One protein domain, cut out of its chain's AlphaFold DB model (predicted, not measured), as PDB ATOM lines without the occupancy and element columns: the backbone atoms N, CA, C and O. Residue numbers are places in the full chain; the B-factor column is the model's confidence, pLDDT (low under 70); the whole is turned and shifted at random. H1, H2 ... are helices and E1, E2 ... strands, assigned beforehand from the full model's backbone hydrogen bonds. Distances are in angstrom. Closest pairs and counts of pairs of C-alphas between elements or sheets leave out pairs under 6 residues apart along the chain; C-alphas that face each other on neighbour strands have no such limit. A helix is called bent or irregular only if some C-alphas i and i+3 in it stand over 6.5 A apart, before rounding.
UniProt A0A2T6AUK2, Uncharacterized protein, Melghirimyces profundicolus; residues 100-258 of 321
ATOM      1  N   ALA A 100     -17.940  36.170  16.226       97.62
ATOM      2  CA  ALA A 100     -17.516  34.947  15.549       97.62
ATOM      3  C   ALA A 100     -17.203  35.155  14.053       97.62
ATOM      4  O   ALA A 100     -16.702  34.236  13.400       97.62
ATOM      5  N   GLY A 101     -17.484  36.336  13.493       97.44
ATOM      6  CA  GLY A 101     -17.320  36.617  12.069       97.44
ATOM      7  C   GLY A 101     -18.281  35.814  11.191       97.44
ATOM      8  O   GLY A 101     -17.888  35.373  10.115       97.44
ATOM      9  N   PHE A 102     -19.505  35.558  11.668       98.25
ATOM     10  CA  PHE A 102     -20.530  34.825  10.924       98.25
ATOM     11  C   PHE A 102     -21.002  35.630   9.713       98.25
ATOM     12  O   PHE A 102     -21.381  36.805   9.843       98.25
ATOM     13  N   ARG A 103     -20.988  35.008   8.536       97.44
ATOM     14  CA  ARG A 103     -21.309  35.659   7.257       97.44
ATOM     15  C   ARG A 103     -22.532  35.043   6.593       97.44
ATOM     16  O   ARG A 103     -22.901  33.905   6.856       97.44
ATOM     17  N   ARG A 104     -23.135  35.808   5.683       98.12
ATOM     18  CA  ARG A 104     -24.229  35.332   4.833       98.12
ATOM     19  C   ARG A 104     -23.805  34.077   4.065       98.12
ATOM     20  O   ARG A 104     -22.709  34.040   3.514       98.12
ATOM     21  N   GLY A 105     -24.690  33.085   4.014       97.88
ATOM     22  CA  GLY A 105     -24.463  31.794   3.366       97.88
ATOM     23  C   GLY A 105     -23.712  30.771   4.222       97.88
ATOM     24  O   GLY A 105     -23.649  29.610   3.832       97.88
ATOM     25  N   GLU A 106     -23.176  31.158   5.384       98.38
ATOM     26  CA  GLU A 106     -22.556  30.207   6.309       98.38
ATOM     27  C   GLU A 106     -23.625  29.343   7.005       98.38
ATOM     28  O   GLU A 106     -24.710  29.819   7.363       98.38
ATOM     29  N   SER A 107     -23.326  28.057   7.202       98.56
ATOM     30  CA  SER A 107     -24.220  27.116   7.883       98.56
ATOM     31  C   SER A 107     -24.012  27.131   9.395       98.56
ATOM     32  O   SER A 107     -22.882  27.117   9.892       98.56
ATOM     33  N   ILE A 108     -25.111  27.134  10.147       98.88
ATOM     34  CA  ILE A 108     -25.086  27.214  11.607       98.88
ATOM     35  C   ILE A 108     -25.965  26.149  12.254       98.88
ATOM     36  O   ILE A 108     -27.126  25.980  11.886       98.88
ATOM     37  N   LEU A 109     -25.417  25.469  13.262       98.81
ATOM     38  CA  LEU A 109     -26.202  24.656  14.187       98.81
ATOM     39  C   LEU A 109     -26.524  25.471  15.443       98.81
ATOM     40  O   LEU A 109     -25.610  25.969  16.101       98.81
ATOM     41  N   VAL A 110     -27.797  25.555  15.820       98.75
ATOM     42  CA  VAL A 110     -28.244  26.189  17.069       98.75
ATOM     43  C   VAL A 110     -28.781  25.128  18.026       98.75
ATOM     44  O   VAL A 110     -29.727  24.412  17.698       98.75
ATOM     45  N   HIS A 111     -28.216  25.039  19.232       98.25
ATOM     46  CA  HIS A 111     -28.791  24.220  20.303       98.25
ATOM     47  C   HIS A 111     -29.977  24.936  20.974       98.25
ATOM     48  O   HIS A 111     -29.876  26.105  21.362       98.25
ATOM     49  N   TYR A 112     -31.086  24.222  21.167       97.62
ATOM     50  CA  TYR A 112     -32.359  24.741  21.673       97.62
ATOM     51  C   TYR A 112     -32.914  23.860  22.806       97.62
ATOM     52  O   TYR A 112     -32.947  22.637  22.696       97.62
ATOM     53  N   GLY A 113     -33.393  24.479  23.887       93.38
ATOM     54  CA  GLY A 113     -34.090  23.789  24.980       93.38
ATOM     55  C   GLY A 113     -33.210  23.314  26.141       93.38
ATOM     56  O   GLY A 113     -33.628  22.446  26.900       93.38
ATOM     57  N   VAL A 114     -32.014  23.879  26.328       82.75
ATOM     58  CA  VAL A 114     -30.993  23.359  27.269       82.75
ATOM     59  C   VAL A 114     -31.373  23.469  28.757       82.75
ATOM     60  O   VAL A 114     -30.929  22.663  29.571       82.75
ATOM     61  N   LYS A 115     -32.184  24.463  29.143       68.25
ATOM     62  CA  LYS A 115     -32.537  24.742  30.555       68.25
ATOM     63  C   LYS A 115     -34.038  24.656  30.862       68.25
ATOM     64  O   LYS A 115     -34.421  24.796  32.019       68.25
ATOM     65  N   GLN A 116     -34.890  24.484  29.853       65.38
ATOM     66  CA  GLN A 116     -36.335  24.706  29.969       65.38
ATOM     67  C   GLN A 116     -37.101  23.379  29.961       65.38
ATOM     68  O   GLN A 116     -36.989  22.597  29.018       65.38
ATOM     69  N   ARG A 117     -37.938  23.155  30.983       64.38
ATOM     70  CA  ARG A 117     -39.046  22.190  30.908       64.38
ATOM     71  C   ARG A 117     -40.206  22.889  30.203       64.38
ATOM     72  O   ARG A 117     -41.054  23.494  30.846       64.38
ATOM     73  N   GLY A 118     -40.171  22.897  28.877       72.38
ATOM     74  CA  GLY A 118     -41.170  23.562  28.051       72.38
ATOM     75  C   GLY A 118     -40.712  23.730  26.606       72.38
ATOM     76  O   GLY A 118     -39.549  23.500  26.270       72.38
ATOM     77  N   ASN A 119     -41.638  24.156  25.750       78.94
ATOM     78  CA  ASN A 119     -41.385  24.268  24.310       78.94
ATOM     79  C   ASN A 119     -40.632  25.551  23.924       78.94
ATOM     80  O   ASN A 119     -40.089  25.637  22.825       78.94
ATOM     81  N   VAL A 120     -40.603  26.554  24.807       88.62
ATOM     82  CA  VAL A 120     -40.097  27.897  24.503       88.62
ATOM     83  C   VAL A 120     -38.752  28.135  25.184       88.62
ATOM     84  O   VAL A 120     -38.642  28.115  26.407       88.62
ATOM     85  N   ASP A 121     -37.733  28.401  24.375       94.38
ATOM     86  CA  ASP A 121     -36.396  28.807  24.798       94.38
ATOM     87  C   ASP A 121     -36.059  30.144  24.140       94.38
ATOM     88  O   ASP A 121     -35.554  30.182  23.021       94.38
ATOM     89  N   SER A 122     -36.360  31.246  24.830       93.31
ATOM     90  CA  SER A 122     -36.234  32.605  24.288       93.31
ATOM     91  C   SER A 122     -34.845  32.901  23.720       93.31
ATOM     92  O   SER A 122     -34.746  33.461  22.634       93.31
ATOM     93  N   ALA A 123     -33.782  32.460  24.399       93.38
ATOM     94  CA  ALA A 123     -32.410  32.650  23.927       93.38
ATOM     95  C   ALA A 123     -32.111  31.812  22.671       93.38
ATOM     96  O   ALA A 123     -31.416  32.270  21.767       93.38
ATOM     97  N   GLY A 124     -32.658  30.594  22.590       96.25
ATOM     98  CA  GLY A 124     -32.592  29.772  21.379       96.25
ATOM     99  C   GLY A 124     -33.363  30.392  20.209       96.25
ATOM    100  O   GLY A 124     -32.861  30.413  19.089       96.25
ATOM    101  N   MET A 125     -34.551  30.947  20.464       97.31
ATOM    102  CA  MET A 125     -35.352  31.635  19.443       97.31
ATOM    103  C   MET A 125     -34.638  32.878  18.905       97.31
ATOM    104  O   MET A 125     -34.580  33.072  17.694       97.31
ATOM    105  N   GLU A 126     -34.069  33.698  19.790       97.81
ATOM    106  CA  GLU A 126     -33.301  34.888  19.411       97.81
ATOM    107  C   GLU A 126     -32.078  34.517  18.562       97.81
ATOM    108  O   GLU A 126     -31.781  35.197  17.582       97.81
ATOM    109  N   ALA A 127     -31.407  33.404  18.881       98.31
ATOM    110  CA  ALA A 127     -30.295  32.894  18.087       98.31
ATOM    111  C   ALA A 127     -30.724  32.422  16.692       98.31
ATOM    112  O   ALA A 127     -30.037  32.726  15.720       98.31
ATOM    113  N   ILE A 128     -31.865  31.732  16.573       98.69
ATOM    114  CA  ILE A 128     -32.419  31.324  15.272       98.69
ATOM    115  C   ILE A 128     -32.735  32.559  14.423       98.69
ATOM    116  O   ILE A 128     -32.263  32.656  13.295       98.69
ATOM    117  N   VAL A 129     -33.475  33.525  14.977       98.62
ATOM    118  CA  VAL A 129     -33.845  34.759  14.262       98.62
ATOM    119  C   VAL A 129     -32.601  35.546  13.853       98.62
ATOM    120  O   VAL A 129     -32.440  35.857  12.680       98.62
ATOM    121  N   SER A 130     -31.658  35.758  14.775       98.62
ATOM    122  CA  SER A 130     -30.413  36.485  14.487       98.62
ATOM    123  C   SER A 130     -29.569  35.807  13.400       98.62
ATOM    124  O   SER A 130     -28.847  36.478  12.667       98.62
ATOM    125  N   ALA A 131     -29.623  34.477  13.297       98.62
ATOM    126  CA  ALA A 131     -28.906  33.739  12.265       98.62
ATOM    127  C   ALA A 131     -29.598  33.860  10.899       98.62
ATOM    128  O   ALA A 131     -28.918  34.090   9.897       98.62
ATOM    129  N   LEU A 132     -30.931  33.750  10.867       98.62
ATOM    130  CA  LEU A 132     -31.740  33.926   9.658       98.62
ATOM    131  C   LEU A 132     -31.620  35.350   9.101       98.62
ATOM    132  O   LEU A 132     -31.364  35.510   7.909       98.62
ATOM    133  N   ASP A 133     -31.687  36.372   9.957       98.12
ATOM    134  CA  ASP A 133     -31.565  37.784   9.563       98.12
ATOM    135  C   ASP A 133     -30.195  38.101   8.939       98.12
ATOM    136  O   ASP A 133     -30.064  38.983   8.089       98.12
ATOM    137  N   ARG A 134     -29.153  37.344   9.309       97.75
ATOM    138  CA  ARG A 134     -27.813  37.427   8.699       97.75
ATOM    139  C   ARG A 134     -27.660  36.580   7.431       97.75
ATOM    140  O   ARG A 134     -26.575  36.542   6.848       97.75
ATOM    141  N   GLY A 135     -28.724  35.911   6.994       98.19
ATOM    142  CA  GLY A 135     -28.744  35.024   5.836       98.19
ATOM    143  C   GLY A 135     -27.962  33.728   6.052       98.19
ATOM    144  O   GLY A 135     -27.311  33.253   5.121       98.19
ATOM    145  N   GLY A 136     -27.963  33.207   7.280       98.50
ATOM    146  CA  GLY A 136     -27.374  31.919   7.630       98.50
ATOM    147  C   GLY A 136     -28.254  30.731   7.238       98.50
ATOM    148  O   GLY A 136     -29.478  30.835   7.214       98.50
ATOM    149  N   ILE A 137     -27.632  29.578   6.984       98.62
ATOM    150  CA  ILE A 137     -28.342  28.314   6.738       98.62
ATOM    151  C   ILE A 137     -28.485  27.585   8.076       98.62
ATOM    152  O   ILE A 137     -27.519  27.016   8.587       98.62
ATOM    153  N   VAL A 138     -29.672  27.651   8.678       98.81
ATOM    154  CA  VAL A 138     -29.881  27.259  10.080       98.81
ATOM    155  C   VAL A 138     -30.363  25.816  10.209       98.81
ATOM    156  O   VAL A 138     -31.380  25.441   9.628       98.81
ATOM    157  N   VAL A 139     -29.683  25.034  11.048       98.81
ATOM    158  CA  VAL A 139     -30.148  23.739  11.565       98.81
ATOM    159  C   VAL A 139     -30.309  23.835  13.078       98.81
ATOM    160  O   VAL A 139     -29.462  24.409  13.763       98.81
ATOM    161  N   VAL A 140     -31.384  23.271  13.631       98.75
ATOM    162  CA  VAL A 140     -31.679  23.380  15.070       98.75
ATOM    163  C   VAL A 140     -31.625  22.024  15.764       98.75
ATOM    164  O   VAL A 140     -32.406  21.127  15.458       98.75
ATOM    165  N   ALA A 141     -30.744  21.890  16.755       98.25
ATOM    166  CA  ALA A 141     -30.673  20.728  17.632       98.25
ATOM    167  C   ALA A 141     -31.470  20.981  18.917       98.25
ATOM    168  O   ALA A 141     -31.061  21.762  19.775       98.25
ATOM    169  N   THR A 142     -32.604  20.306  19.055       97.75
ATOM    170  CA  THR A 142     -33.526  20.448  20.189       97.75
ATOM    171  C   THR A 142     -33.319  19.354  21.236       97.75
ATOM    172  O   THR A 142     -32.825  18.267  20.925       97.75
ATOM    173  N   ALA A 143     -33.693  19.613  22.491       95.44
ATOM    174  CA  ALA A 143     -33.596  18.601  23.541       95.44
ATOM    175  C   ALA A 143     -34.692  17.524  23.418       95.44
ATOM    176  O   ALA A 143     -34.406  16.353  23.662       95.44
ATOM    177  N   THR A 144     -35.907  17.912  23.012       95.50
ATOM    178  CA  THR A 144     -37.116  17.058  22.966       95.50
ATOM    179  C   THR A 144     -37.787  17.056  21.593       95.50
ATOM    180  O   THR A 144     -37.619  17.990  20.804       95.50
ATOM    181  N   GLU A 145     -38.582  16.029  21.309       94.94
ATOM    182  CA  GLU A 145     -39.389  15.944  20.089       94.94
ATOM    183  C   GLU A 145     -40.453  17.050  20.015       94.94
ATOM    184  O   GLU A 145     -40.709  17.589  18.934       94.94
ATOM    185  N   GLU A 146     -41.047  17.454  21.141       95.19
ATOM    186  CA  GLU A 146     -42.008  18.562  21.173       95.19
ATOM    187  C   GLU A 146     -41.356  19.887  20.764       95.19
ATOM    188  O   GLU A 146     -41.930  20.647  19.978       95.19
ATOM    189  N   GLN A 147     -40.136  20.152  21.243       96.44
ATOM    190  CA  GLN A 147     -39.366  21.328  20.839       96.44
ATOM    191  C   GLN A 147     -39.004  21.281  19.352       96.44
ATOM    192  O   GLN A 147     -39.121  22.307  18.681       96.44
ATOM    193  N   ARG A 148     -38.628  20.112  18.810       96.88
ATOM    194  CA  ARG A 148     -38.372  19.943  17.368       96.88
ATOM    195  C   ARG A 148     -39.588  20.345  16.546       96.88
ATOM    196  O   ARG A 148     -39.484  21.213  15.681       96.88
ATOM    197  N   ARG A 149     -40.757  19.781  16.868       96.88
ATOM    198  CA  ARG A 149     -42.022  20.086  16.176       96.88
ATOM    199  C   ARG A 149     -42.404  21.560  16.301       96.88
ATOM    200  O   ARG A 149     -42.907  22.147  15.345       96.88
ATOM    201  N   PHE A 150     -42.175  22.164  17.468       96.88
ATOM    202  CA  PHE A 150     -42.410  23.592  17.684       96.88
ATOM    203  C   PHE A 150     -41.543  24.453  16.758       96.88
ATOM    204  O   PHE A 150     -42.075  25.321  16.064       96.88
ATOM    205  N   VAL A 151     -40.234  24.191  16.715       97.38
ATOM    206  CA  VAL A 151     -39.276  24.930  15.882       97.38
ATOM    207  C   VAL A 151     -39.604  24.765  14.394       97.38
ATOM    208  O   VAL A 151     -39.738  25.760  13.686       97.38
ATOM    209  N   GLU A 152     -39.828  23.536  13.926       97.25
ATOM    210  CA  GLU A 152     -40.182  23.263  12.524       97.25
ATOM    211  C   GLU A 152     -41.467  23.971  12.098       97.25
ATOM    212  O   GLU A 152     -41.547  24.517  10.999       97.25
ATOM    213  N   LYS A 153     -42.481  23.999  12.972       97.62
ATOM    214  CA  LYS A 153     -43.731  24.711  12.696       97.62
ATOM    215  C   LYS A 153     -43.521  26.226  12.649       97.62
ATOM    216  O   LYS A 153     -44.147  26.896  11.833       97.62
ATOM    217  N   ARG A 154     -42.694  26.770  13.546       97.69
ATOM    218  CA  ARG A 154     -42.516  28.217  13.734       97.69
ATOM    219  C   ARG A 154     -41.664  28.881  12.649       97.69
ATOM    220  O   ARG A 154     -41.903  30.058  12.382       97.69
ATOM    221  N   TRP A 155     -40.722  28.147  12.057       98.00
ATOM    222  CA  TRP A 155     -39.817  28.609  10.991       98.00
ATOM    223  C   TRP A 155     -39.897  27.718   9.746       98.00
ATOM    224  O   TRP A 155     -38.892  27.399   9.106       98.00
ATOM    225  N   LYS A 156     -41.109  27.256   9.425       97.06
ATOM    226  CA  LYS A 156     -41.349  26.363   8.291       97.06
ATOM    227  C   LYS A 156     -40.904  27.030   6.987       97.06
ATOM    228  O   LYS A 156     -41.529  27.989   6.552       97.06
ATOM    229  N   GLY A 157     -39.886  26.460   6.344       95.62
ATOM    230  CA  GLY A 157     -39.321  26.966   5.089       95.62
ATOM    231  C   GLY A 157     -38.171  27.963   5.261       95.62
ATOM    232  O   GLY A 157     -37.455  28.190   4.293       95.62
ATOM    233  N   ASP A 158     -37.951  28.493   6.469       98.00
ATOM    234  CA  ASP A 158     -36.858  29.435   6.746       98.00
ATOM    235  C   ASP A 158     -35.593  28.721   7.251       98.00
ATOM    236  O   ASP A 158     -34.476  29.121   6.930       98.00
ATOM    237  N   ILE A 159     -35.752  27.651   8.043       98.62
ATOM    238  CA  ILE A 159     -34.635  26.805   8.496       98.62
ATOM    239  C   ILE A 159     -34.426  25.614   7.555       98.62
ATOM    240  O   ILE A 159     -35.378  25.092   6.978       98.62
ATOM    241  N   ALA A 160     -33.186  25.127   7.470       98.38
ATOM    242  CA  ALA A 160     -32.854  23.921   6.711       98.38
ATOM    243  C   ALA A 160     -33.451  22.658   7.354       98.38
ATOM    244  O   ALA A 160     -33.864  21.733   6.660       98.38
ATOM    245  N   GLY A 161     -33.533  22.623   8.686       98.31
ATOM    246  CA  GLY A 161     -34.238  21.570   9.410       98.31
ATOM    247  C   GLY A 161     -33.962  21.575  10.906       98.31
ATOM    248  O   GLY A 161     -33.198  22.395  11.423       98.31
ATOM    249  N   ALA A 162     -34.586  20.640  11.615       98.25
ATOM    250  CA  ALA A 162     -34.361  20.436  13.035       98.25
ATOM    251  C   ALA A 162     -34.250  18.945  13.366       98.25
ATOM    252  O   ALA A 162     -34.780  18.083  12.671       98.25
ATOM    253  N   LEU A 163     -33.565  18.650  14.464       97.69
ATOM    254  CA  LEU A 163     -33.444  17.315  15.038       97.69
ATOM    255  C   LEU A 163     -33.665  17.383  16.548       97.69
ATOM    256  O   LEU A 163     -33.520  18.451  17.148       97.69
ATOM    257  N   SER A 164     -34.000  16.253  17.170       96.44
ATOM    258  CA  SER A 164     -34.087  16.156  18.625       96.44
ATOM    259  C   SER A 164     -33.105  15.128  19.172       96.44
ATOM    260  O   SER A 164     -32.911  14.041  18.620       96.44
ATOM    261  N   VAL A 165     -32.481  15.476  20.292       96.19
ATOM    262  CA  VAL A 165     -31.631  14.551  21.044       96.19
ATOM    263  C   VAL A 165     -32.471  13.408  21.620       96.19
ATOM    264  O   VAL A 165     -32.025  12.265  21.615       96.19
ATOM    265  N   GLU A 166     -33.685  13.689  22.094       95.06
ATOM    266  CA  GLU A 166     -34.628  12.673  22.572       95.06
ATOM    267  C   GLU A 166     -34.986  11.637  21.501       95.06
ATOM    268  O   GLU A 166     -34.905  10.439  21.761       95.06
ATOM    269  N   GLY A 167     -35.317  12.076  20.289       95.00
ATOM    270  CA  GLY A 167     -35.619  11.193  19.166       95.00
ATOM    271  C   GLY A 167     -34.414  10.334  18.788       95.00
ATOM    272  O   GLY A 167     -34.552   9.132  18.578       95.00
ATOM    273  N   LEU A 168     -33.203  10.903  18.805       95.50
ATOM    274  CA  LEU A 168     -31.984  10.120  18.592       95.50
ATOM    275  C   LEU A 168     -31.749   9.077  19.694       95.50
ATOM    276  O   LEU A 168     -31.307   7.974  19.383       95.50
ATOM    277  N   LYS A 169     -32.094   9.363  20.956       94.31
ATOM    278  CA  LYS A 169     -32.004   8.387  22.064       94.31
ATOM    279  C   LYS A 169     -32.935   7.190  21.903       94.31
ATOM    280  O   LYS A 169     -32.670   6.150  22.496       94.31
ATOM    281  N   GLN A 170     -33.992   7.306  21.102       90.44
ATOM    282  CA  GLN A 170     -34.852   6.166  20.772       90.44
ATOM    283  C   GLN A 170     -34.167   5.189  19.799       90.44
ATOM    284  O   GLN A 170     -34.599   4.045  19.667       90.44
ATOM    285  N   THR A 171     -33.078   5.600  19.138       86.44
ATOM    286  CA  THR A 171     -32.283   4.714  18.279       86.44
ATOM    287  C   THR A 171     -31.299   3.880  19.104       86.44
ATOM    288  O   THR A 171     -30.563   4.395  19.947       86.44
ATOM    289  N   SER A 172     -31.252   2.567  18.850       82.94
ATOM    290  CA  SER A 172     -30.387   1.643  19.597       82.94
ATOM    291  C   SER A 172     -28.907   2.024  19.491       82.94
ATOM    292  O   SER A 172     -28.360   2.081  18.386       82.94
ATOM    293  N   GLY A 173     -28.251   2.256  20.631       87.56
ATOM    294  CA  GLY A 173     -26.813   2.533  20.728       87.56
ATOM    295  C   GLY A 173     -26.410   4.005  20.589       87.56
ATOM    296  O   GLY A 173     -25.227   4.266  20.373       87.56
ATOM    297  N   PHE A 174     -27.356   4.949  20.666       96.38
ATOM    298  CA  PHE A 174     -27.048   6.375  20.773       96.38
ATOM    299  C   PHE A 174     -26.992   6.820  22.235       96.38
ATOM    300  O   PHE A 174     -27.954   6.628  22.977       96.38
ATOM    301  N   ASP A 175     -25.905   7.490  22.610       95.38
ATOM    302  CA  ASP A 175     -25.748   8.108  23.923       95.38
ATOM    303  C   ASP A 175     -25.601   9.626  23.785       95.38
ATOM    304  O   ASP A 175     -24.995  10.129  22.841       95.38
ATOM    305  N   TRP A 176     -26.134  10.367  24.760       95.69
ATOM    306  CA  TRP A 176     -25.940  11.814  24.869       95.69
ATOM    307  C   TRP A 176     -25.377  12.150  26.252       95.69
ATOM    308  O   TRP A 176     -26.153  12.295  27.207       95.69
ATOM    309  N   PRO A 177     -24.043  12.198  26.400       95.19
ATOM    310  CA  PRO A 177     -23.415  12.411  27.691       95.19
ATOM    311  C   PRO A 177     -23.590  13.861  28.159       95.19
ATOM    312  O   PRO A 177     -23.679  14.792  27.362       95.19
ATOM    313  N   ALA A 178     -23.621  14.057  29.479       93.69
ATOM    314  CA  ALA A 178     -23.770  15.386  30.078       93.69
ATOM    315  C   ALA A 178     -22.508  16.268  29.960       93.69
ATOM    316  O   ALA A 178     -22.602  17.478  30.143       93.69
ATOM    317  N   ALA A 179     -21.351  15.645  29.716       95.94
ATOM    318  CA  ALA A 179     -20.030  16.252  29.559       95.94
ATOM    319  C   ALA A 179     -19.149  15.347  28.680       95.94
ATOM    320  O   ALA A 179     -19.506  14.188  28.448       95.94
ATOM    321  N   MET A 180     -17.973  15.819  28.253       94.88
ATOM    322  CA  MET A 180     -16.972  14.942  27.639       94.88
ATOM    323  C   MET A 180     -16.674  13.751  28.577       94.88
ATOM    324  O   MET A 180     -16.384  13.974  29.763       94.88
ATOM    325  N   PRO A 181     -16.735  12.497  28.084       94.19
ATOM    326  CA  PRO A 181     -16.366  11.333  28.879       94.19
ATOM    327  C   PRO A 181     -14.946  11.455  29.428       94.19
ATOM    328  O   PRO A 181     -14.058  12.041  28.805       94.19
ATOM    329  N   VAL A 182     -14.718  10.893  30.615       91.69
ATOM    330  CA  VAL A 182     -13.376  10.871  31.196       91.69
ATOM    331  C   VAL A 182     -12.477  10.014  30.316       91.69
ATOM    332  O   VAL A 182     -12.736   8.830  30.133       91.69
ATOM    333  N   LEU A 183     -11.402  10.617  29.815       91.69
ATOM    334  CA  LEU A 183     -10.354   9.900  29.106       91.69
ATOM    335  C   LEU A 183      -9.245   9.502  30.090       91.69
ATOM    336  O   LEU A 183      -8.720  10.381  30.791       91.69
ATOM    337  N   PRO A 184      -8.902   8.206  30.178       90.88
ATOM    338  CA  PRO A 184      -7.667   7.746  30.800       90.88
ATOM    339  C   PRO A 184      -6.439   8.414  30.177       90.88
ATOM    340  O   PRO A 184      -6.444   8.796  29.006       90.88
ATOM    341  N   ASP A 185      -5.372   8.540  30.965       87.50
ATOM    342  CA  ASP A 185      -4.095   9.040  30.463       87.50
ATOM    343  C   ASP A 185      -3.538   8.070  29.401       87.50
ATOM    344  O   ASP A 185      -3.281   6.908  29.726       87.50
ATOM    345  N   PRO A 186      -3.348   8.505  28.143       86.31
ATOM    346  CA  PRO A 186      -2.883   7.631  27.072       86.31
ATOM    347  C   PRO A 186      -1.436   7.160  27.264       86.31
ATOM    348  O   PRO A 186      -1.076   6.132  26.695       86.31
ATOM    349  N   GLY A 187      -0.620   7.863  28.061       85.06
ATOM    350  CA  GLY A 187       0.753   7.444  28.359       85.06
ATOM    351  C   GLY A 187       0.816   6.180  29.218       85.06
ATOM    352  O   GLY A 187       1.659   5.315  28.992       85.06
ATOM    353  N   SER A 188      -0.103   6.042  30.174       87.81
ATOM    354  CA  SER A 188      -0.177   4.888  31.082       87.81
ATOM    355  C   SER A 188      -1.250   3.862  30.700       87.81
ATOM    356  O   SER A 188      -1.084   2.671  30.956       87.81
ATOM    357  N   ARG A 189      -2.356   4.301  30.090       89.94
ATOM    358  CA  ARG A 189      -3.561   3.498  29.818       89.94
ATOM    359  C   ARG A 189      -4.082   3.725  28.400       89.94
ATOM    360  O   ARG A 189      -5.246   4.060  28.180       89.94
ATOM    361  N   PHE A 190      -3.201   3.514  27.422       89.94
ATOM    362  CA  PHE A 190      -3.477   3.729  25.998       89.94
ATOM    363  C   PHE A 190      -4.756   3.031  25.500       89.94
ATOM    364  O   PHE A 190      -5.612   3.683  24.909       89.94
ATOM    365  N   ARG A 191      -4.912   1.722  25.759       92.12
ATOM    366  CA  ARG A 191      -6.060   0.937  25.257       92.12
ATOM    367  C   ARG A 191      -7.397   1.424  25.816       92.12
ATOM    368  O   ARG A 191      -8.336   1.595  25.053       92.12
ATOM    369  N   GLU A 192      -7.461   1.699  27.118       93.81
ATOM    370  CA  GLU A 192      -8.675   2.228  27.759       93.81
ATOM    371  C   GLU A 192      -9.037   3.618  27.207       93.81
ATOM    372  O   GLU A 192     -10.210   3.935  27.020       93.81
ATOM    373  N   CYS A 193      -8.031   4.450  26.916       92.19
ATOM    374  CA  CYS A 193      -8.230   5.755  26.287       92.19
ATOM    375  C   CYS A 193      -8.777   5.628  24.859       92.19
ATOM    376  O   CYS A 193      -9.769   6.277  24.522       92.19
ATOM    377  N   GLN A 194      -8.184   4.748  24.049       92.31
ATOM    378  CA  GLN A 194      -8.646   4.463  22.691       92.31
ATOM    379  C   GLN A 194     -10.088   3.934  22.681       92.31
ATOM    380  O   GLN A 194     -10.914   4.392  21.890       92.31
ATOM    381  N   GLU A 195     -10.418   3.005  23.578       94.00
ATOM    382  CA  GLU A 195     -11.766   2.450  23.706       94.00
ATOM    383  C   GLU A 195     -12.788   3.522  24.110       94.00
ATOM    384  O   GLU A 195     -13.828   3.652  23.464       94.00
ATOM    385  N   ALA A 196     -12.474   4.351  25.113       94.31
ATOM    386  CA  ALA A 196     -13.342   5.449  25.539       94.31
ATOM    387  C   ALA A 196     -13.616   6.452  24.405       94.31
ATOM    388  O   ALA A 196     -14.759   6.882  24.218       94.31
ATOM    389  N   LEU A 197     -12.589   6.798  23.621       94.25
ATOM    390  CA  LEU A 197     -12.721   7.662  22.445       94.25
ATOM    391  C   LEU A 197     -13.570   7.015  21.351       94.25
ATOM    392  O   LEU A 197     -14.452   7.671  20.797       94.25
ATOM    393  N   THR A 198     -13.347   5.730  21.080       93.94
ATOM    394  CA  THR A 198     -14.085   4.970  20.064       93.94
ATOM    395  C   THR A 198     -15.567   4.891  20.421       93.94
ATOM    396  O   THR A 198     -16.424   5.196  19.592       93.94
ATOM    397  N   LEU A 199     -15.884   4.562  21.677       94.62
ATOM    398  CA  LEU A 199     -17.256   4.514  22.175       94.62
ATOM    399  C   LEU A 199     -17.930   5.884  22.095       94.62
ATOM    400  O   LEU A 199     -19.051   5.980  21.600       94.62
ATOM    401  N   PHE A 200     -17.251   6.947  22.533       95.56
ATOM    402  CA  PHE A 200     -17.779   8.307  22.427       95.56
ATOM    403  C   PHE A 200     -18.046   8.700  20.969       95.56
ATOM    404  O   PHE A 200     -19.102   9.254  20.652       95.56
ATOM    405  N   HIS A 201     -17.125   8.374  20.064       93.62
ATOM    406  CA  HIS A 201     -17.274   8.694  18.656       93.62
ATOM    407  C   HIS A 201     -18.453   7.947  18.015       93.62
ATOM    408  O   HIS A 201     -19.372   8.578  17.491       93.62
ATOM    409  N   GLU A 202     -18.476   6.615  18.108       93.88
ATOM    410  CA  GLU A 202     -19.479   5.769  17.446       93.88
ATOM    411  C   GLU A 202     -20.882   5.915  18.050       93.88
ATOM    412  O   GLU A 202     -21.884   5.890  17.327       93.88
ATOM    413  N   ARG A 203     -20.979   6.080  19.375       95.31
ATOM    414  CA  ARG A 203     -22.271   6.134  20.081       95.31
ATOM    415  C   ARG A 203     -22.831   7.546  20.195       95.31
ATOM    416  O   ARG A 203     -24.037   7.690  20.340       95.31
ATOM    417  N   THR A 204     -21.998   8.585  20.108       96.06
ATOM    418  CA  THR A 204     -22.443   9.987  20.230       96.06
ATOM    419  C   THR A 204     -22.163  10.783  18.958       96.06
ATOM    420  O   THR A 204     -23.094  11.170  18.249       96.06
ATOM    421  N   VAL A 205     -20.884  11.036  18.658       94.94
ATOM    422  CA  VAL A 205     -20.470  12.050  17.673       94.94
ATOM    423  C   VAL A 205     -20.956  11.704  16.272       94.94
ATOM    424  O   VAL A 205     -21.657  12.506  15.664       94.94
ATOM    425  N   LYS A 206     -20.623  10.512  15.778       92.94
ATOM    426  CA  LYS A 206     -20.935  10.049  14.422       92.94
ATOM    427  C   LYS A 206     -22.432  10.107  14.129       92.94
ATOM    428  O   LYS A 206     -22.884  10.717  13.164       92.94
ATOM    429  N   ARG A 207     -23.223   9.541  15.039       94.25
ATOM    430  CA  ARG A 207     -24.687   9.469  14.937       94.25
ATOM    431  C   ARG A 207     -25.338  10.845  14.971       94.25
ATOM    432  O   ARG A 207     -26.172  11.141  14.116       94.25
ATOM    433  N   PHE A 208     -24.943  11.692  15.923       96.31
ATOM    434  CA  PHE A 208     -25.479  13.046  16.019       96.31
ATOM    435  C   PHE A 208     -25.085  13.888  14.804       96.31
ATOM    436  O   PHE A 208     -25.930  14.550  14.211       96.31
ATOM    437  N   ARG A 209     -23.814  13.817  14.394       95.25
ATOM    438  CA  ARG A 209     -23.284  14.530  13.231       95.25
ATOM    439  C   ARG A 209     -24.017  14.142  11.956       95.25
ATOM    440  O   ARG A 209     -24.476  15.029  11.246       95.25
ATOM    441  N   LYS A 210     -24.193  12.844  11.703       93.75
ATOM    442  CA  LYS A 210     -24.960  12.347  10.558       93.75
ATOM    443  C   LYS A 210     -26.370  12.938  10.536       93.75
ATOM    444  O   LYS A 210     -26.774  13.502   9.526       93.75
ATOM    445  N   ALA A 211     -27.093  12.875  11.653       95.62
ATOM    446  CA  ALA A 211     -28.441  13.436  11.744       95.62
ATOM    447  C   ALA A 211     -28.469  14.962  11.546       95.62
ATOM    448  O   ALA A 211     -29.383  15.482  10.912       95.62
ATOM    449  N   ALA A 212     -27.468  15.678  12.060       96.56
ATOM    450  CA  ALA A 212     -27.374  17.130  11.948       96.56
ATOM    451  C   ALA A 212     -27.007  17.614  10.533       96.56
ATOM    452  O   ALA A 212     -27.392  18.719  10.162       96.56
ATOM    453  N   LEU A 213     -26.280  16.816   9.744       96.00
ATOM    454  CA  LEU A 213     -25.858  17.178   8.385       96.00
ATOM    455  C   LEU A 213     -26.904  16.866   7.306       96.00
ATOM    456  O   LEU A 213     -26.919  17.540   6.276       96.00
ATOM    457  N   VAL A 214     -27.811  15.913   7.550       95.44
ATOM    458  CA  VAL A 214     -28.891  15.546   6.611       95.44
ATOM    459  C   VAL A 214     -29.701  16.760   6.122       95.44
ATOM    460  O   VAL A 214     -29.874  16.880   4.911       95.44
ATOM    461  N   PRO A 215     -30.148  17.701   6.984       96.00
ATOM    462  CA  PRO A 215     -30.864  18.899   6.536       96.00
ATOM    463  C   PRO A 215     -30.077  19.810   5.584       96.00
ATOM    464  O   PRO A 215     -30.674  20.582   4.844       96.00
ATOM    465  N   LEU A 216     -28.743  19.736   5.598       95.38
ATOM    466  CA  LEU A 216     -27.885  20.493   4.684       95.38
ATOM    467  C   LEU A 216     -27.638  19.763   3.356       95.38
ATOM    468  O   LEU A 216     -26.924  20.288   2.505       95.38
ATOM    469  N   GLY A 217     -28.163  18.544   3.188       93.69
ATOM    470  CA  GLY A 217     -27.849  17.684   2.045       93.69
ATOM    471  C   GLY A 217     -26.378  17.256   1.999       93.69
ATOM    472  O   GLY A 217     -25.886  16.885   0.937       93.69
ATOM    473  N   LEU A 218     -25.663  17.342   3.126       89.06
ATOM    474  CA  LEU A 218     -24.251  16.988   3.209       89.06
ATOM    475  C   LEU A 218     -24.087  15.529   3.622       89.06
ATOM    476  O   LEU A 218     -24.662  15.074   4.613       89.06
ATOM    477  N   GLU A 219     -23.243  14.816   2.885       84.44
ATOM    478  CA  GLU A 219     -22.824  13.468   3.244       84.44
ATOM    479  C   GLU A 219     -21.802  13.475   4.385       84.44
ATOM    480  O   GLU A 219     -21.169  14.487   4.717       84.44
ATOM    481  N   GLU A 220     -21.628  12.308   4.995       75.56
ATOM    482  CA  GLU A 220     -20.668  12.111   6.067       75.56
ATOM    483  C   GLU A 220     -19.241  12.043   5.498       75.56
ATOM    484  O   GLU A 220     -18.771  10.993   5.076       75.56
ATOM    485  N   HIS A 221     -18.547  13.182   5.495       82.88
ATOM    486  CA  HIS A 221     -17.155  13.309   5.041       82.88
ATOM    487  C   HIS A 221     -16.350  14.141   6.050       82.88
ATOM    488  O   HIS A 221     -16.915  15.125   6.523       82.88
ATOM    489  N   PRO A 222     -15.086  13.828   6.402       78.94
ATOM    490  CA  PRO A 222     -14.320  14.555   7.433       78.94
ATOM    491  C   PRO A 222     -14.280  16.082   7.251       78.94
ATOM    492  O   PRO A 222     -14.438  16.832   8.214       78.94
ATOM    493  N   GLU A 223     -14.189  16.539   5.999       85.44
ATOM    494  CA  GLU A 223     -14.180  17.968   5.639       85.44
ATOM    495  C   GLU A 223     -15.554  18.657   5.722       85.44
ATOM    496  O   GLU A 223     -15.639  19.885   5.801       85.44
ATOM    497  N   ASN A 224     -16.649  17.890   5.727       90.62
ATOM    498  CA  ASN A 224     -17.992  18.455   5.817       90.62
ATOM    499  C   ASN A 224     -18.293  18.897   7.253       90.62
ATOM    500  O   ASN A 224     -17.926  18.254   8.236       90.62
ATOM    501  N   GLY A 225     -19.021  19.995   7.403       95.12
ATOM    502  CA  GLY A 225     -19.394  20.486   8.720       95.12
ATOM    503  C   GLY A 225     -20.004  21.874   8.683       95.12
ATOM    504  O   GLY A 225     -19.972  22.581   7.670       95.12
ATOM    505  N   PHE A 226     -20.527  22.277   9.832       98.12
ATOM    506  CA  PHE A 226     -21.041  23.620  10.042       98.12
ATOM    507  C   PHE A 226     -19.909  24.652  10.008       98.12
ATOM    508  O   PHE A 226     -18.782  24.383  10.433       98.12
ATOM    509  N   ASP A 227     -20.212  25.853   9.523       98.31
ATOM    510  CA  ASP A 227     -19.328  27.012   9.679       98.31
ATOM    511  C   ASP A 227     -19.265  27.476  11.136       98.31
ATOM    512  O   ASP A 227     -18.217  27.928  11.619       98.31
ATOM    513  N   LEU A 228     -20.409  27.380  11.817       98.81
ATOM    514  CA  LEU A 228     -20.610  27.839  13.178       98.81
ATOM    515  C   LEU A 228     -21.517  26.868  13.947       98.81
ATOM    516  O   LEU A 228     -22.557  26.445  13.458       98.81
ATOM    517  N   VAL A 229     -21.165  26.552  15.187       98.88
ATOM    518  CA  VAL A 229     -22.119  25.984  16.153       98.88
ATOM    519  C   VAL A 229     -22.358  27.026  17.232       98.88
ATOM    520  O   VAL A 229     -21.410  27.452  17.889       98.88
ATOM    521  N   TYR A 230     -23.613  27.430  17.424       98.75
ATOM    522  CA  TYR A 230     -24.018  28.237  18.569       98.75
ATOM    523  C   TYR A 230     -24.333  27.323  19.753       98.75
ATOM    524  O   TYR A 230     -25.398  26.702  19.840       98.75
ATOM    525  N   GLU A 231     -23.353  27.221  20.641       98.50
ATOM    526  CA  GLU A 231     -23.425  26.461  21.878       98.50
ATOM    527  C   GLU A 231     -24.068  27.262  23.014       98.50
ATOM    528  O   GLU A 231     -24.206  28.488  22.979       98.50
ATOM    529  N   ARG A 232     -24.485  26.540  24.051       97.50
ATOM    530  CA  ARG A 232     -25.316  27.044  25.139       97.50
ATOM    531  C   ARG A 232     -24.595  26.873  26.454       97.50
ATOM    532  O   ARG A 232     -24.170  25.780  26.817       97.50
ATOM    533  N   ALA A 233     -24.535  27.941  27.244       96.81
ATOM    534  CA  ALA A 233     -23.788  27.912  28.502       96.81
ATOM    535  C   ALA A 233     -24.392  26.949  29.544       96.81
ATOM    536  O   ALA A 233     -23.753  26.644  30.548       96.81
ATOM    537  N   GLY A 234     -25.631  26.489  29.341       95.12
ATOM    538  CA  GLY A 234     -26.331  25.571  30.240       95.12
ATOM    539  C   GLY A 234     -25.877  24.113  30.213       95.12
ATOM    540  O   GLY A 234     -26.251  23.391  31.135       95.12
ATOM    541  N   GLN A 235     -25.095  23.698  29.216       95.31
ATOM    542  CA  GLN A 235     -24.657  22.315  29.002       95.31
ATOM    543  C   GLN A 235     -23.146  22.239  28.770       95.31
ATOM    544  O   GLN A 235     -22.511  23.249  28.481       95.31
ATOM    545  N   ASP A 236     -22.586  21.035  28.888       97.50
ATOM    546  CA  ASP A 236     -21.189  20.747  28.561       97.50
ATOM    547  C   ASP A 236     -21.105  19.788  27.363       97.50
ATOM    548  O   ASP A 236     -20.623  18.663  27.451       97.50
ATOM    549  N   THR A 237     -21.626  20.219  26.216       97.56
ATOM    550  CA  THR A 237     -21.592  19.438  24.966       97.56
ATOM    551  C   THR A 237     -20.503  19.912  24.006       97.56
ATOM    552  O   THR A 237     -20.433  19.450  22.868       97.56
ATOM    553  N   LEU A 238     -19.575  20.748  24.485       98.44
ATOM    554  CA  LEU A 238     -18.489  21.314  23.687       98.44
ATOM    555  C   LEU A 238     -17.662  20.238  22.973       98.44
ATOM    556  O   LEU A 238     -17.332  20.406  21.802       98.44
ATOM    557  N   GLY A 239     -17.366  19.119  23.643       96.81
ATOM    558  CA  GLY A 239     -16.671  17.974  23.044       96.81
ATOM    559  C   GLY A 239     -17.389  17.364  21.830       96.81
ATOM    560  O   GLY A 239     -16.734  16.811  20.948       96.81
ATOM    561  N   ILE A 240     -18.713  17.510  21.743       97.62
ATOM    562  CA  ILE A 240     -19.521  17.120  20.582       97.62
ATOM    563  C   ILE A 240     -19.487  18.249  19.549       97.62
ATOM    564  O   ILE A 240     -19.127  18.007  18.401       97.62
ATOM    565  N   SER A 241     -19.780  19.488  19.948       98.25
ATOM    566  CA  SER A 241     -19.894  20.639  19.041       98.25
ATOM    567  C   SER A 241     -18.616  20.936  18.258       98.25
ATOM    568  O   SER A 241     -18.694  21.290  17.082       98.25
ATOM    569  N   VAL A 242     -17.434  20.721  18.850       97.06
ATOM    570  CA  VAL A 242     -16.163  20.861  18.117       97.06
ATOM    571  C   VAL A 242     -16.038  19.873  16.955       97.06
ATOM    572  O   VAL A 242     -15.363  20.191  15.989       97.06
ATOM    573  N   ASN A 243     -16.701  18.713  16.996       93.88
ATOM    574  CA  ASN A 243     -16.690  17.730  15.906       93.88
ATOM    575  C   ASN A 243     -17.695  18.030  14.787       93.88
ATOM    576  O   ASN A 243     -17.668  17.382  13.743       93.88
ATOM    577  N   LEU A 244     -18.601  18.980  15.002       96.06
ATOM    578  CA  LEU A 244     -19.636  19.329  14.028       96.06
ATOM    579  C   LEU A 244     -19.184  20.433  13.081       96.06
ATOM    580  O   LEU A 244     -19.763  20.596  12.010       96.06
ATOM    581  N   VAL A 245     -18.159  21.189  13.467       97.12
ATOM    582  CA  VAL A 245     -17.648  22.297  12.669       97.12
ATOM    583  C   VAL A 245     -16.536  21.836  11.735       97.12
ATOM    584  O   VAL A 245     -15.694  21.002  12.095       97.12
ATOM    585  N   ARG A 246     -16.521  22.411  10.532       94.69
ATOM    586  CA  ARG A 246     -15.534  22.083   9.497       94.69
ATOM    587  C   ARG A 246     -14.092  22.349   9.966       94.69
ATOM    588  O   ARG A 246     -13.865  23.307  10.718       94.69
ATOM    589  N   PRO A 247     -13.107  21.548   9.535       92.81
ATOM    590  CA  PRO A 247     -11.697  21.846   9.770       92.81
ATOM    591  C   PRO A 247     -11.275  23.216   9.200       92.81
ATOM    592  O   PRO A 247     -11.868  23.752   8.263       92.81
ATOM    593  N   GLY A 248     -10.260  23.833   9.804       91.19
ATOM    594  CA  GLY A 248      -9.595  25.061   9.347       91.19
ATOM    595  C   GLY A 248     -10.359  26.371   9.564       91.19
ATOM    596  O   GLY A 248      -9.741  27.395   9.850       91.19
ATOM    597  N   THR A 249     -11.685  26.360   9.431       93.31
ATOM    598  CA  THR A 249     -12.528  27.574   9.452       93.31
ATOM    599  C   THR A 249     -13.695  27.502  10.438       93.31
ATOM    600  O   THR A 249     -14.254  28.537  10.810       93.31
ATOM    601  N   GLY A 250     -14.045  26.300  10.900       95.94
ATOM    602  CA  GLY A 250     -15.153  26.060  11.811       95.94
ATOM    603  C   GLY A 250     -14.964  26.680  13.196       95.94
ATOM    604  O   GLY A 250     -13.870  26.671  13.775       95.94
ATOM    605  N   ARG A 251     -16.058  27.214  13.747       98.31
ATOM    606  CA  ARG A 251     -16.079  27.910  15.042       98.31
ATOM    607  C   ARG A 251     -17.202  27.378  15.926       98.31
ATOM    608  O   ARG A 251     -18.319  27.191  15.460       98.31
ATOM    609  N   VAL A 252     -16.940  27.204  17.214       98.81
ATOM    610  CA  VAL A 252     -17.993  27.035  18.229       98.81
ATOM    611  C   VAL A 252     -18.125  28.355  18.980       98.81
ATOM    612  O   VAL A 252     -17.111  28.895  19.413       98.81
ATOM    613  N   MET A 253     -19.336  28.890  19.122       98.50
ATOM    614  CA  MET A 253     -19.596  30.177  19.769       98.50
ATOM    615  C   MET A 253     -20.557  30.037  20.947       98.50
ATOM    616  O   MET A 253     -21.614  29.434  20.806       98.50
ATOM    617  N   TYR A 254     -20.217  30.666  22.071       98.69
ATOM    618  CA  TYR A 254     -21.110  30.891  23.209       98.69
ATOM    619  C   TYR A 254     -21.499  32.370  23.303       98.69
ATOM    620  O   TYR A 254     -20.626  33.236  23.268       98.69
ATOM    621  N   GLY A 255     -22.788  32.666  23.494       97.50
ATOM    622  CA  GLY A 255     -23.274  34.021  23.815       97.50
ATOM    623  C   GLY A 255     -23.645  34.234  25.290       97.50
ATOM    624  O   GLY A 255     -23.535  35.340  25.808       97.50
ATOM    625  N   GLU A 256     -24.060  33.182  25.996       97.88
ATOM    626  CA  GLU A 256     -24.582  33.267  27.371       97.88
ATOM    627  C   GLU A 256     -23.491  33.378  28.458       97.88
ATOM    628  O   GLU A 256     -22.326  33.074  28.221       97.88
ATOM    629  N   GLU A 257     -23.890  33.735  29.687       97.50
ATOM    630  CA  GLU A 257     -23.024  33.729  30.879       97.50
ATOM    631  C   GLU A 257     -22.547  32.309  31.236       97.50
ATOM    632  O   GLU A 257     -23.350  31.417  31.531       97.50
ATOM    633  N   MET A 258     -21.224  32.122  31.230       98.00
ATOM    634  CA  MET A 258     -20.540  30.839  31.429       98.00
ATOM    635  C   MET A 258     -19.877  30.711  32.809       98.00
ATOM    636  O   MET A 258     -19.415  29.630  33.182       98.00
TER     637      MET A 258
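AT A GLANCE: This is residues 100 to 258 of the 321 residues of an uncharacterized protein of Melghirimyces profundicolus (UniProt A0A2T6AUK2). A twisted parallel sheet of five strands is covered by H1 and H2 on one face and by H4b, one arm of a long bent helix, on the other, in three layers. The other arm, H4a, reaches away from the sheet with the loop before it and makes the longest axis. The printed part has 159 residues with five named helices and five named strands, in the order E1 H1 E2 H2 E3 H3 H4 E4 H5 E5; the sheet's order is E3 E2 E1 E4 E5. The class is mixed, helices and strands, and the whole is compact, with a radius of gyration of the C-alphas of 15.7 A and spans of 50 by 35 by 33 A.

HOW THE PARTS SIT: E1, residues 107 to 112, and E2, residues 137 to 142, are parallel neighbours, with N 110 and O 139 2.9 A apart, within hydrogen-bond range. H1, residues 122 to 133, is on the sheet over E1, at a height of 9.4 A; their closest C-alphas, of Gly 124 and Tyr 112, are 5.0 A apart. H2, residues 145 to 154, is on the same face, 8.0 A high, over E2 and E3, residues 161 to 164; N 142 and O 163 of these parallel neighbours are 2.8 A apart. H3, residues 165 to 169, only just touches H2, with 3 pairs of C-alphas within 8 A, the closest those of Gly 167 and Glu 145, 6.1 A. H4, residues 190 to 216, was assigned as one helix by its hydrogen bonds but is bent, C-alphas 203 and 206 being 7.0 A apart: H4a is residues 190 to 203, H4b residues 206 to 216. H4b is irregular, with C-alphas 212 and 215 6.7 A apart; it is on the opposite face from H1, 9.0 A high, its closest C-alphas to E3 those of Pro 215 and Gly 161, 5.2 A. E4, residues 228 to 231, is parallel to E1 (N 230 and O 109, 2.8 A) and to E5, residues 251 to 254 (N 253 and O 229, 2.8 A). H5, residues 238 to 241, only grazes the sheet. E1 H1 E2, E2 H2 E3 and E4 H5 E5 are strand-helix-strand units, parallel neighbour strands with a helix between, and E3 H3 H4 E4 is a split one, with E2 and E1 between its strands; their crossovers are right-handed. Every O i to N i+4 pair is within hydrogen-bond range in H1, H2, H3 and H4a, and 5 of 7 in H4b; H5 is too short for one.

IN THESE COORDINATES: E1 begins at C-alpha 107 (-24.220, 27.116, 7.883) and E5 ends at C-alpha 254 (-21.110, 30.891, 23.209). From first to last C-alpha, H4a measures 19.8 A, E2 16.4 A and H1 16.3 A.

THE WHOLE: The two C-alphas farthest apart, of Gly 157 and Ser 188, are 51.9 A apart. The printed part has no cut; the links H3 to H4 and H4 to E4 are long, and pLDDT is under 70 at residues 115 to 117.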